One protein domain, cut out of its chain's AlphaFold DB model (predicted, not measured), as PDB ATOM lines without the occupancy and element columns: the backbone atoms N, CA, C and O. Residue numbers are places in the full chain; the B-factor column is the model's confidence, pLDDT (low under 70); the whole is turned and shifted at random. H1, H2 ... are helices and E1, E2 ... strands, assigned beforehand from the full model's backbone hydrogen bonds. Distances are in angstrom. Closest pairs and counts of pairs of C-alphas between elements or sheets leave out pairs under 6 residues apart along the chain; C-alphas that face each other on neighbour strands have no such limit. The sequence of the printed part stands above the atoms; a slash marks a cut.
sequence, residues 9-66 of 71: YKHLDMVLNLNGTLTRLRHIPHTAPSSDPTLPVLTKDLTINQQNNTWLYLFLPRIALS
ATOM      1  N   TYR A   9       1.073  47.872  39.488       94.56
ATOM      2  CA  TYR A   9       0.574  47.175  40.675       94.56
ATOM      3  C   TYR A   9      -0.398  46.074  40.274       94.56
ATOM      4  O   TYR A   9      -0.240  44.921  40.676       94.56
ATOM      5  N   LYS A  10      -1.331  46.400  39.375       92.56
ATOM      6  CA  LYS A  10      -2.266  45.425  38.813       92.56
ATOM      7  C   LYS A  10      -1.557  44.352  37.990       92.56
ATOM      8  O   LYS A  10      -1.896  43.178  38.090       92.56
ATOM      9  N   HIS A  11      -0.566  44.732  37.183       93.69
ATOM     10  CA  HIS A  11       0.175  43.774  36.362       93.69
ATOM     11  C   HIS A  11       0.993  42.783  37.204       93.69
ATOM     12  O   HIS A  11       1.091  41.600  36.871       93.69
ATOM     13  N   LEU A  12       1.579  43.258  38.304       93.69
ATOM     14  CA  LEU A  12       2.397  42.437  39.192       93.69
ATOM     15  C   LEU A  12       1.603  41.733  40.299       93.69
ATOM     16  O   LEU A  12       2.171  40.890  40.988       93.69
ATOM     17  N   ASP A  13       0.306  42.021  40.410       95.81
ATOM     18  CA  ASP A  13      -0.578  41.533  41.471       95.81
ATOM     19  C   ASP A  13      -0.043  41.917  42.865       95.81
ATOM     20  O   ASP A  13       0.346  41.101  43.710       95.81
ATOM     21  N   MET A  14       0.069  43.236  43.046       96.75
ATOM     22  CA  MET A  14       0.530  43.911  44.255       96.75
ATOM     23  C   MET A  14      -0.387  45.086  44.602       96.75
ATOM     24  O   MET A  14      -1.055  45.643  43.737       96.75
ATOM     25  N   VAL A  15      -0.366  45.507  45.867       97.50
ATOM     26  CA  VAL A  15      -1.087  46.695  46.353       97.50
ATOM     27  C   VAL A  15      -0.105  47.642  47.032       97.50
ATOM     28  O   VAL A  15       0.633  47.220  47.922       97.50
ATOM     29  N   LEU A  16      -0.110  48.916  46.625       96.44
ATOM     30  CA  LEU A  16       0.539  49.994  47.374       96.44
ATOM     31  C   LEU A  16      -0.390  50.453  48.498       96.44
ATOM     32  O   LEU A  16      -1.477  50.971  48.254       96.44
ATOM     33  N   ASN A  17       0.050  50.254  49.733       97.69
ATOM     34  CA  ASN A  17      -0.687  50.648  50.923       97.69
ATOM     35  C   ASN A  17      -0.507  52.150  51.197       97.69
ATOM     36  O   ASN A  17       0.507  52.746  50.831       97.69
ATOM     37  N   LEU A  18      -1.446  52.757  51.930       97.62
ATOM     38  CA  LEU A  18      -1.385  54.186  52.290       97.62
ATOM     39  C   LEU A  18      -0.131  54.562  53.096       97.62
ATOM     40  O   LEU A  18       0.329  55.696  53.030       97.62
ATOM     41  N   ASN A  19       0.442  53.607  53.832       97.62
ATOM     42  CA  ASN A  19       1.685  53.788  54.587       97.62
ATOM     43  C   ASN A  19       2.960  53.631  53.728       97.62
ATOM     44  O   ASN A  19       4.055  53.560  54.278       97.62
ATOM     45  N   GLY A  20       2.832  53.519  52.402       96.25
ATOM     46  CA  GLY A  20       3.951  53.376  51.465       96.25
ATOM     47  C   GLY A  20       4.533  51.963  51.348       96.25
ATOM     48  O   GLY A  20       5.461  51.753  50.572       96.25
ATOM     49  N   THR A  21       4.006  50.978  52.083       97.88
ATOM     50  CA  THR A  21       4.435  49.573  51.957       97.88
ATOM     51  C   THR A  21       3.744  48.867  50.784       97.88
ATOM     52  O   THR A  21       2.714  49.324  50.291       97.88
ATOM     53  N   LEU A  22       4.293  47.725  50.351       96.94
ATOM     54  CA  LEU A  22       3.701  46.883  49.308       96.94
ATOM     55  C   LEU A  22       3.176  45.567  49.886       96.94
ATOM     56  O   LEU A  22       3.925  44.820  50.518       96.94
ATOM     57  N   THR A  23       1.924  45.244  49.579       97.12
ATOM     58  CA  THR A  23       1.357  43.907  49.781       97.12
ATOM     59  C   THR A  23       1.550  43.093  48.504       97.12
ATOM     60  O   THR A  23       1.141  43.524  47.426       97.12
ATOM     61  N   ARG A  24       2.174  41.916  48.611       95.94
ATOM     62  CA  ARG A  24       2.345  40.974  47.493       95.94
ATOM     63  C   ARG A  24       1.175  39.992  47.509       95.94
ATOM     64  O   ARG A  24       1.082  39.208  48.447       95.94
ATOM     65  N   LEU A  25       0.284  40.066  46.519       96.19
ATOM     66  CA  LEU A  25      -0.892  39.187  46.418       96.19
ATOM     67  C   LEU A  25      -0.609  37.951  45.562       96.19
ATOM     68  O   LEU A  25      -1.178  36.884  45.794       96.19
ATOM     69  N   ARG A  26       0.333  38.079  44.624       94.69
ATOM     70  CA  ARG A  26       0.754  36.986  43.756       94.69
ATOM     71  C   ARG A  26       1.285  35.793  44.550       94.69
ATOM     72  O   ARG A  26       2.306  35.895  45.234       94.69
ATOM     73  N   HIS A  27       0.689  34.626  44.331       92.62
ATOM     74  CA  HIS A  27       1.305  33.359  44.707       92.62
ATOM     75  C   HIS A  27       2.423  33.009  43.713       92.62
ATOM     76  O   HIS A  27       2.162  32.706  42.546       92.62
ATOM     77  N   ILE A  28       3.677  33.054  44.167       92.00
ATOM     78  CA  ILE A  28       4.820  32.584  43.380       92.00
ATOM     79  C   ILE A  28       4.978  31.081  43.635       92.00
ATOM     80  O   ILE A  28       5.203  30.696  44.783       92.00
ATOM     81  N   PRO A  29       4.864  30.222  42.607       94.88
ATOM     82  CA  PRO A  29       5.064  28.794  42.790       94.88
ATOM     83  C   PRO A  29       6.494  28.517  43.258       94.88
ATOM     84  O   PRO A  29       7.458  29.074  42.733       94.88
ATOM     85  N   HIS A  30       6.617  27.631  44.240       94.00
ATOM     86  CA  HIS A  30       7.889  27.194  44.797       94.00
ATOM     87  C   HIS A  30       8.069  25.693  44.561       94.00
ATOM     88  O   HIS A  30       7.114  24.928  44.684       94.00
ATOM     89  N   THR A  31       9.293  25.268  44.240       94.44
ATOM     90  CA  THR A  31       9.649  23.849  44.088       94.44
ATOM     91  C   THR A  31      10.565  23.441  45.236       94.44
ATOM     92  O   THR A  31      11.642  24.011  45.400       94.44
ATOM     93  N   ALA A  32      10.141  22.462  46.036       96.06
ATOM     94  CA  ALA A  32      10.931  21.974  47.165       96.06
ATOM     95  C   ALA A  32      12.268  21.357  46.702       96.06
ATOM     96  O   ALA A  32      12.320  20.777  45.611       96.06
ATOM     97  N   PRO A  33      13.346  21.460  47.501       97.44
ATOM     98  CA  PRO A  33      14.590  20.765  47.207       97.44
ATOM     99  C   PRO A  33      14.388  19.245  47.187       97.44
ATOM    100  O   PRO A  33      13.594  18.705  47.957       97.44
ATOM    101  N   SER A  34      15.126  18.547  46.324       97.69
ATOM    102  CA  SER A  34      15.024  17.098  46.169       97.69
ATOM    103  C   SER A  34      16.394  16.435  46.123       97.69
ATOM    104  O   SER A  34      17.271  16.799  45.340       97.69
ATOM    105  N   SER A  35      16.553  15.405  46.954       94.31
ATOM    106  CA  SER A  35      17.707  14.499  46.938       94.31
ATOM    107  C   SER A  35      17.428  13.209  46.157       94.31
ATOM    108  O   SER A  35      18.164  12.239  46.307       94.31
ATOM    109  N   ASP A  36      16.366  13.181  45.345       94.75
ATOM    110  CA  ASP A  36      15.978  12.010  44.559       94.75
ATOM    111  C   ASP A  36      17.079  11.621  43.541       94.75
ATOM    112  O   ASP A  36      17.358  12.369  42.592       94.75
ATOM    113  N   PRO A  37      17.689  10.426  43.683       87.81
ATOM    114  CA  PRO A  37      18.748   9.937  42.810       87.81
ATOM    115  C   PRO A  37      18.252   9.506  41.421       87.81
ATOM    116  O   PRO A  37      19.054   9.008  40.631       87.81
ATOM    117  N   THR A  38      16.990   9.774  41.069       92.75
ATOM    118  CA  THR A  38      16.438   9.680  39.710       92.75
ATOM    119  C   THR A  38      16.320  11.032  38.980       92.75
ATOM    120  O   THR A  38      16.270  11.043  37.751       92.75
ATOM    121  N   LEU A  39      16.483  12.189  39.652       95.31
ATOM    122  CA  LEU A  39      16.532  13.545  39.043       95.31
ATOM    123  C   LEU A  39      17.915  14.074  38.578       95.31
ATOM    124  O   LEU A  39      18.856  14.098  39.363       95.31
ATOM    125  N   PRO A  40      18.082  14.599  37.350       95.62
ATOM    126  CA  PRO A  40      19.401  14.939  36.780       95.62
ATOM    127  C   PRO A  40      20.236  15.935  37.607       95.62
ATOM    128  O   PRO A  40      21.464  15.972  37.481       95.62
ATOM    129  N   VAL A  41      19.582  16.722  38.460       96.88
ATOM    130  CA  VAL A  41      20.199  17.651  39.400       96.88
ATOM    131  C   VAL A  41      19.608  17.387  40.780       96.88
ATOM    132  O   VAL A  41      18.389  17.342  40.927       96.88
ATOM    133  N   LEU A  42      20.476  17.224  41.774       97.12
ATOM    134  CA  LEU A  42      20.089  17.180  43.180       97.12
ATOM    135  C   LEU A  42      20.044  18.606  43.716       97.12
ATOM    136  O   LEU A  42      20.890  19.430  43.353       97.12
ATOM    137  N   THR A  43      19.089  18.896  44.591       98.19
ATOM    138  CA  THR A  43      18.923  20.232  45.158       98.19
ATOM    139  C   THR A  43      18.760  20.203  46.669       98.19
ATOM    140  O   THR A  43      18.255  19.233  47.241       98.19
ATOM    141  N   LYS A  44      19.246  21.252  47.340       97.50
ATOM    142  CA  LYS A  44      19.196  21.365  48.802       97.50
ATOM    143  C   LYS A  44      19.185  22.818  49.256       97.50
ATOM    144  O   LYS A  44      19.983  23.613  48.769       97.50
ATOM    145  N   ASP A  45      18.376  23.112  50.266       97.62
ATOM    146  CA  ASP A  45      18.386  24.410  50.939       97.62
ATOM    147  C   ASP A  45      19.406  24.397  52.080       97.62
ATOM    148  O   ASP A  45      19.411  23.485  52.913       97.62
ATOM    149  N   LEU A  46      20.280  25.403  52.120       97.44
ATOM    150  CA  LEU A  46      21.246  25.595  53.203       97.44
ATOM    151  C   LEU A  46      21.081  26.995  53.795       97.44
ATOM    152  O   LEU A  46      21.206  27.999  53.090       97.44
ATOM    153  N   THR A  47      20.820  27.073  55.099       97.94
ATOM    154  CA  THR A  47      20.690  28.356  55.797       97.94
ATOM    155  C   THR A  47      22.039  29.061  55.889       97.94
ATOM    156  O   THR A  47      23.003  28.493  56.394       97.94
ATOM    157  N   ILE A  48      22.090  30.318  55.441       97.81
ATOM    158  CA  ILE A  48      23.272  31.187  55.552       97.81
ATOM    159  C   ILE A  48      23.169  32.043  56.815       97.81
ATOM    160  O   ILE A  48      24.128  32.167  57.570       97.81
ATOM    161  N   ASN A  49      22.000  32.642  57.047       97.88
ATOM    162  CA  ASN A  49      21.746  33.495  58.200       97.88
ATOM    163  C   ASN A  49      20.301  33.307  58.671       97.88
ATOM    164  O   ASN A  49      19.357  33.707  57.991       97.88
ATOM    165  N   GLN A  50      20.143  32.724  59.858       96.12
ATOM    166  CA  GLN A  50      18.835  32.470  60.463       96.12
ATOM    167  C   GLN A  50      18.107  33.757  60.866       96.12
ATOM    168  O   GLN A  50      16.905  33.858  60.647       96.12
ATOM    169  N   GLN A  51      18.821  34.750  61.407       98.19
ATOM    170  CA  GLN A  51      18.225  36.011  61.871       98.19
ATOM    171  C   GLN A  51      17.567  36.786  60.725       98.19
ATOM    172  O   GLN A  51      16.517  37.393  60.908       98.19
ATOM    173  N   ASN A  52      18.151  36.701  59.527       97.62
ATOM    174  CA  ASN A  52      17.658  37.378  58.328       97.62
ATOM    175  C   ASN A  52      16.850  36.450  57.408       97.62
ATOM    176  O   ASN A  52      16.587  36.812  56.261       97.62
ATOM    177  N   ASN A  53      16.511  35.238  57.868       96.19
ATOM    178  CA  ASN A  53      15.828  34.208  57.079       96.19
ATOM    179  C   ASN A  53      16.444  34.010  55.676       96.19
ATOM    180  O   ASN A  53      15.750  33.929  54.663       96.19
ATOM    181  N   THR A  54      17.777  34.012  55.606       97.62
ATOM    182  CA  THR A  54      18.537  33.962  54.354       97.62
ATOM    183  C   THR A  54      19.155  32.585  54.168       97.62
ATOM    184  O   THR A  54      19.791  32.039  55.075       97.62
ATOM    185  N   TRP A  55      19.011  32.035  52.970       97.62
ATOM    186  CA  TRP A  55      19.434  30.685  52.624       97.62
ATOM    187  C   TRP A  55      19.864  30.629  51.151       97.62
ATOM    188  O   TRP A  55      19.565  31.544  50.381       97.62
ATOM    189  N   LEU A  56      20.605  29.587  50.766       97.44
ATOM    190  CA  LEU A  56      20.940  29.294  49.370       97.44
ATOM    191  C   LEU A  56      20.259  28.007  48.907       97.44
ATOM    192  O   LEU A  56      20.170  27.051  49.677       97.44
ATOM    193  N   TYR A  57      19.835  27.989  47.644       97.69
ATOM    194  CA  TYR A  57      19.340  26.803  46.946       97.69
ATOM    195  C   TYR A  57      20.510  26.186  46.167       97.69
ATOM    196  O   TYR A  57      20.908  26.688  45.113       97.69
ATOM    197  N   LEU A  58      21.130  25.139  46.710       97.56
ATOM    198  CA  LEU A  58      22.263  24.466  46.077       97.56
ATOM    199  C   LEU A  58      21.767  23.572  44.938       97.56
ATOM    200  O   LEU A  58      20.849  22.783  45.142       97.56
ATOM    201  N   PHE A  59      22.431  23.633  43.784       97.38
ATOM    202  CA  PHE A  59      22.224  22.717  42.662       97.38
ATOM    203  C   PHE A  59      23.484  21.879  42.442       97.38
ATOM    204  O   PHE A  59      24.566  22.422  42.228       97.38
ATOM    205  N   LEU A  60      23.339  20.555  42.460       96.25
ATOM    206  CA  LEU A  60      24.415  19.602  42.209       96.25
ATOM    207  C   LEU A  60      24.058  18.720  41.006       96.25
ATOM    208  O   LEU A  60      23.257  17.788  41.139       96.25
ATOM    209  N   PRO A  61      24.628  18.987  39.818       96.00
ATOM    210  CA  PRO A  61      24.433  18.135  38.652       96.00
ATOM    211  C   PRO A  61      24.956  16.724  38.917       96.00
ATOM    212  O   PRO A  61      26.101  16.553  39.336       96.00
ATOM    213  N   ARG A  62      24.165  15.693  38.609       91.25
ATOM    214  CA  ARG A  62      24.582  14.301  38.849       91.25
ATOM    215  C   ARG A  62      25.842  13.885  38.105       91.25
ATOM    216  O   ARG A  62      26.593  13.048  38.594       91.25
ATOM    217  N   ILE A  63      26.099  14.482  36.945       91.25
ATOM    218  CA  ILE A  63      27.314  14.215  36.172       91.25
ATOM    219  C   ILE A  63      28.590  14.549  36.959       91.25
ATOM    220  O   ILE A  63      29.599  13.877  36.781       91.25
ATOM    221  N   ALA A  64      28.535  15.513  37.885       90.75
ATOM    222  CA  ALA A  64      29.671  15.863  38.737       90.75
ATOM    223  C   ALA A  64      30.013  14.768  39.766       90.75
ATOM    224  O   ALA A  64      31.113  14.764  40.308       90.75
ATOM    225  N   LEU A  65      29.080  13.846  40.030       87.69
ATOM    226  CA  LEU A  65      29.265  12.703  40.930       87.69
ATOM    227  C   LEU A  65      29.727  11.439  40.197       87.69
ATOM    228  O   LEU A  65      30.094  10.458  40.840       87.69
ATOM    229  N   SER A  66      29.684  11.436  38.863       83.25
ATOM    230  CA  SER A  66      30.134  10.289  38.080       83.25
ATOM    231  C   SER A  66      31.665  10.243  38.061       83.25
ATOM    232  O   SER A  66      32.298  11.291  37.900       83.25
TER     233      SER A  66
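Overview. This is residues 9 to 66 of the 71 residues of an uncharacterized protein of Glycine soja (UniProt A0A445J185). Two separate antiparallel hairpins, a small one of E1 and E2 and a long one of E3 and E4, are joined by an unnamed link, residues 25 to 40, with short helices H1 and H2 at the two ends. The 58 printed residues run H1, E1, E2, E3, E4, H2, mixed in class. The whole is extended and flat, with a radius of gyration of the C-alphas of 17.5 A and spans of 55 by 29 by 14 A.

Along the chain. H1 is residues 9 to 12, from C-alpha 9 at (0.574, 47.175, 40.675). E1 is residues 14 to 16 and E2 22 to 24. E3, residues 41 to 49, measures 24.6 A; E4, residues 54 to 61, 23.1 A. H2, residues 62 to 65, ends at (29.265, 12.703, 40.930).

Arrangement. In hairpin E1 and E2, at 164 degrees, N 15 and O 23 are 2.9 A apart, within hydrogen-bond range. E2 and E3 are apart. In hairpin E3 and E4, at 158 degrees, N 44 and O 58 are within range at 3.1 A. H1 and H2 are too short for any O i to N i+4 pair; each has its one O i to N i+3 pair within range.

Size, cuts and confidence. The farthest C-alphas, of Leu 18 and Ser 66, are 55.9 A apart. The printed part has no cut; the link E2 to E3 is long. No printed residue is under 70 in pLDDT.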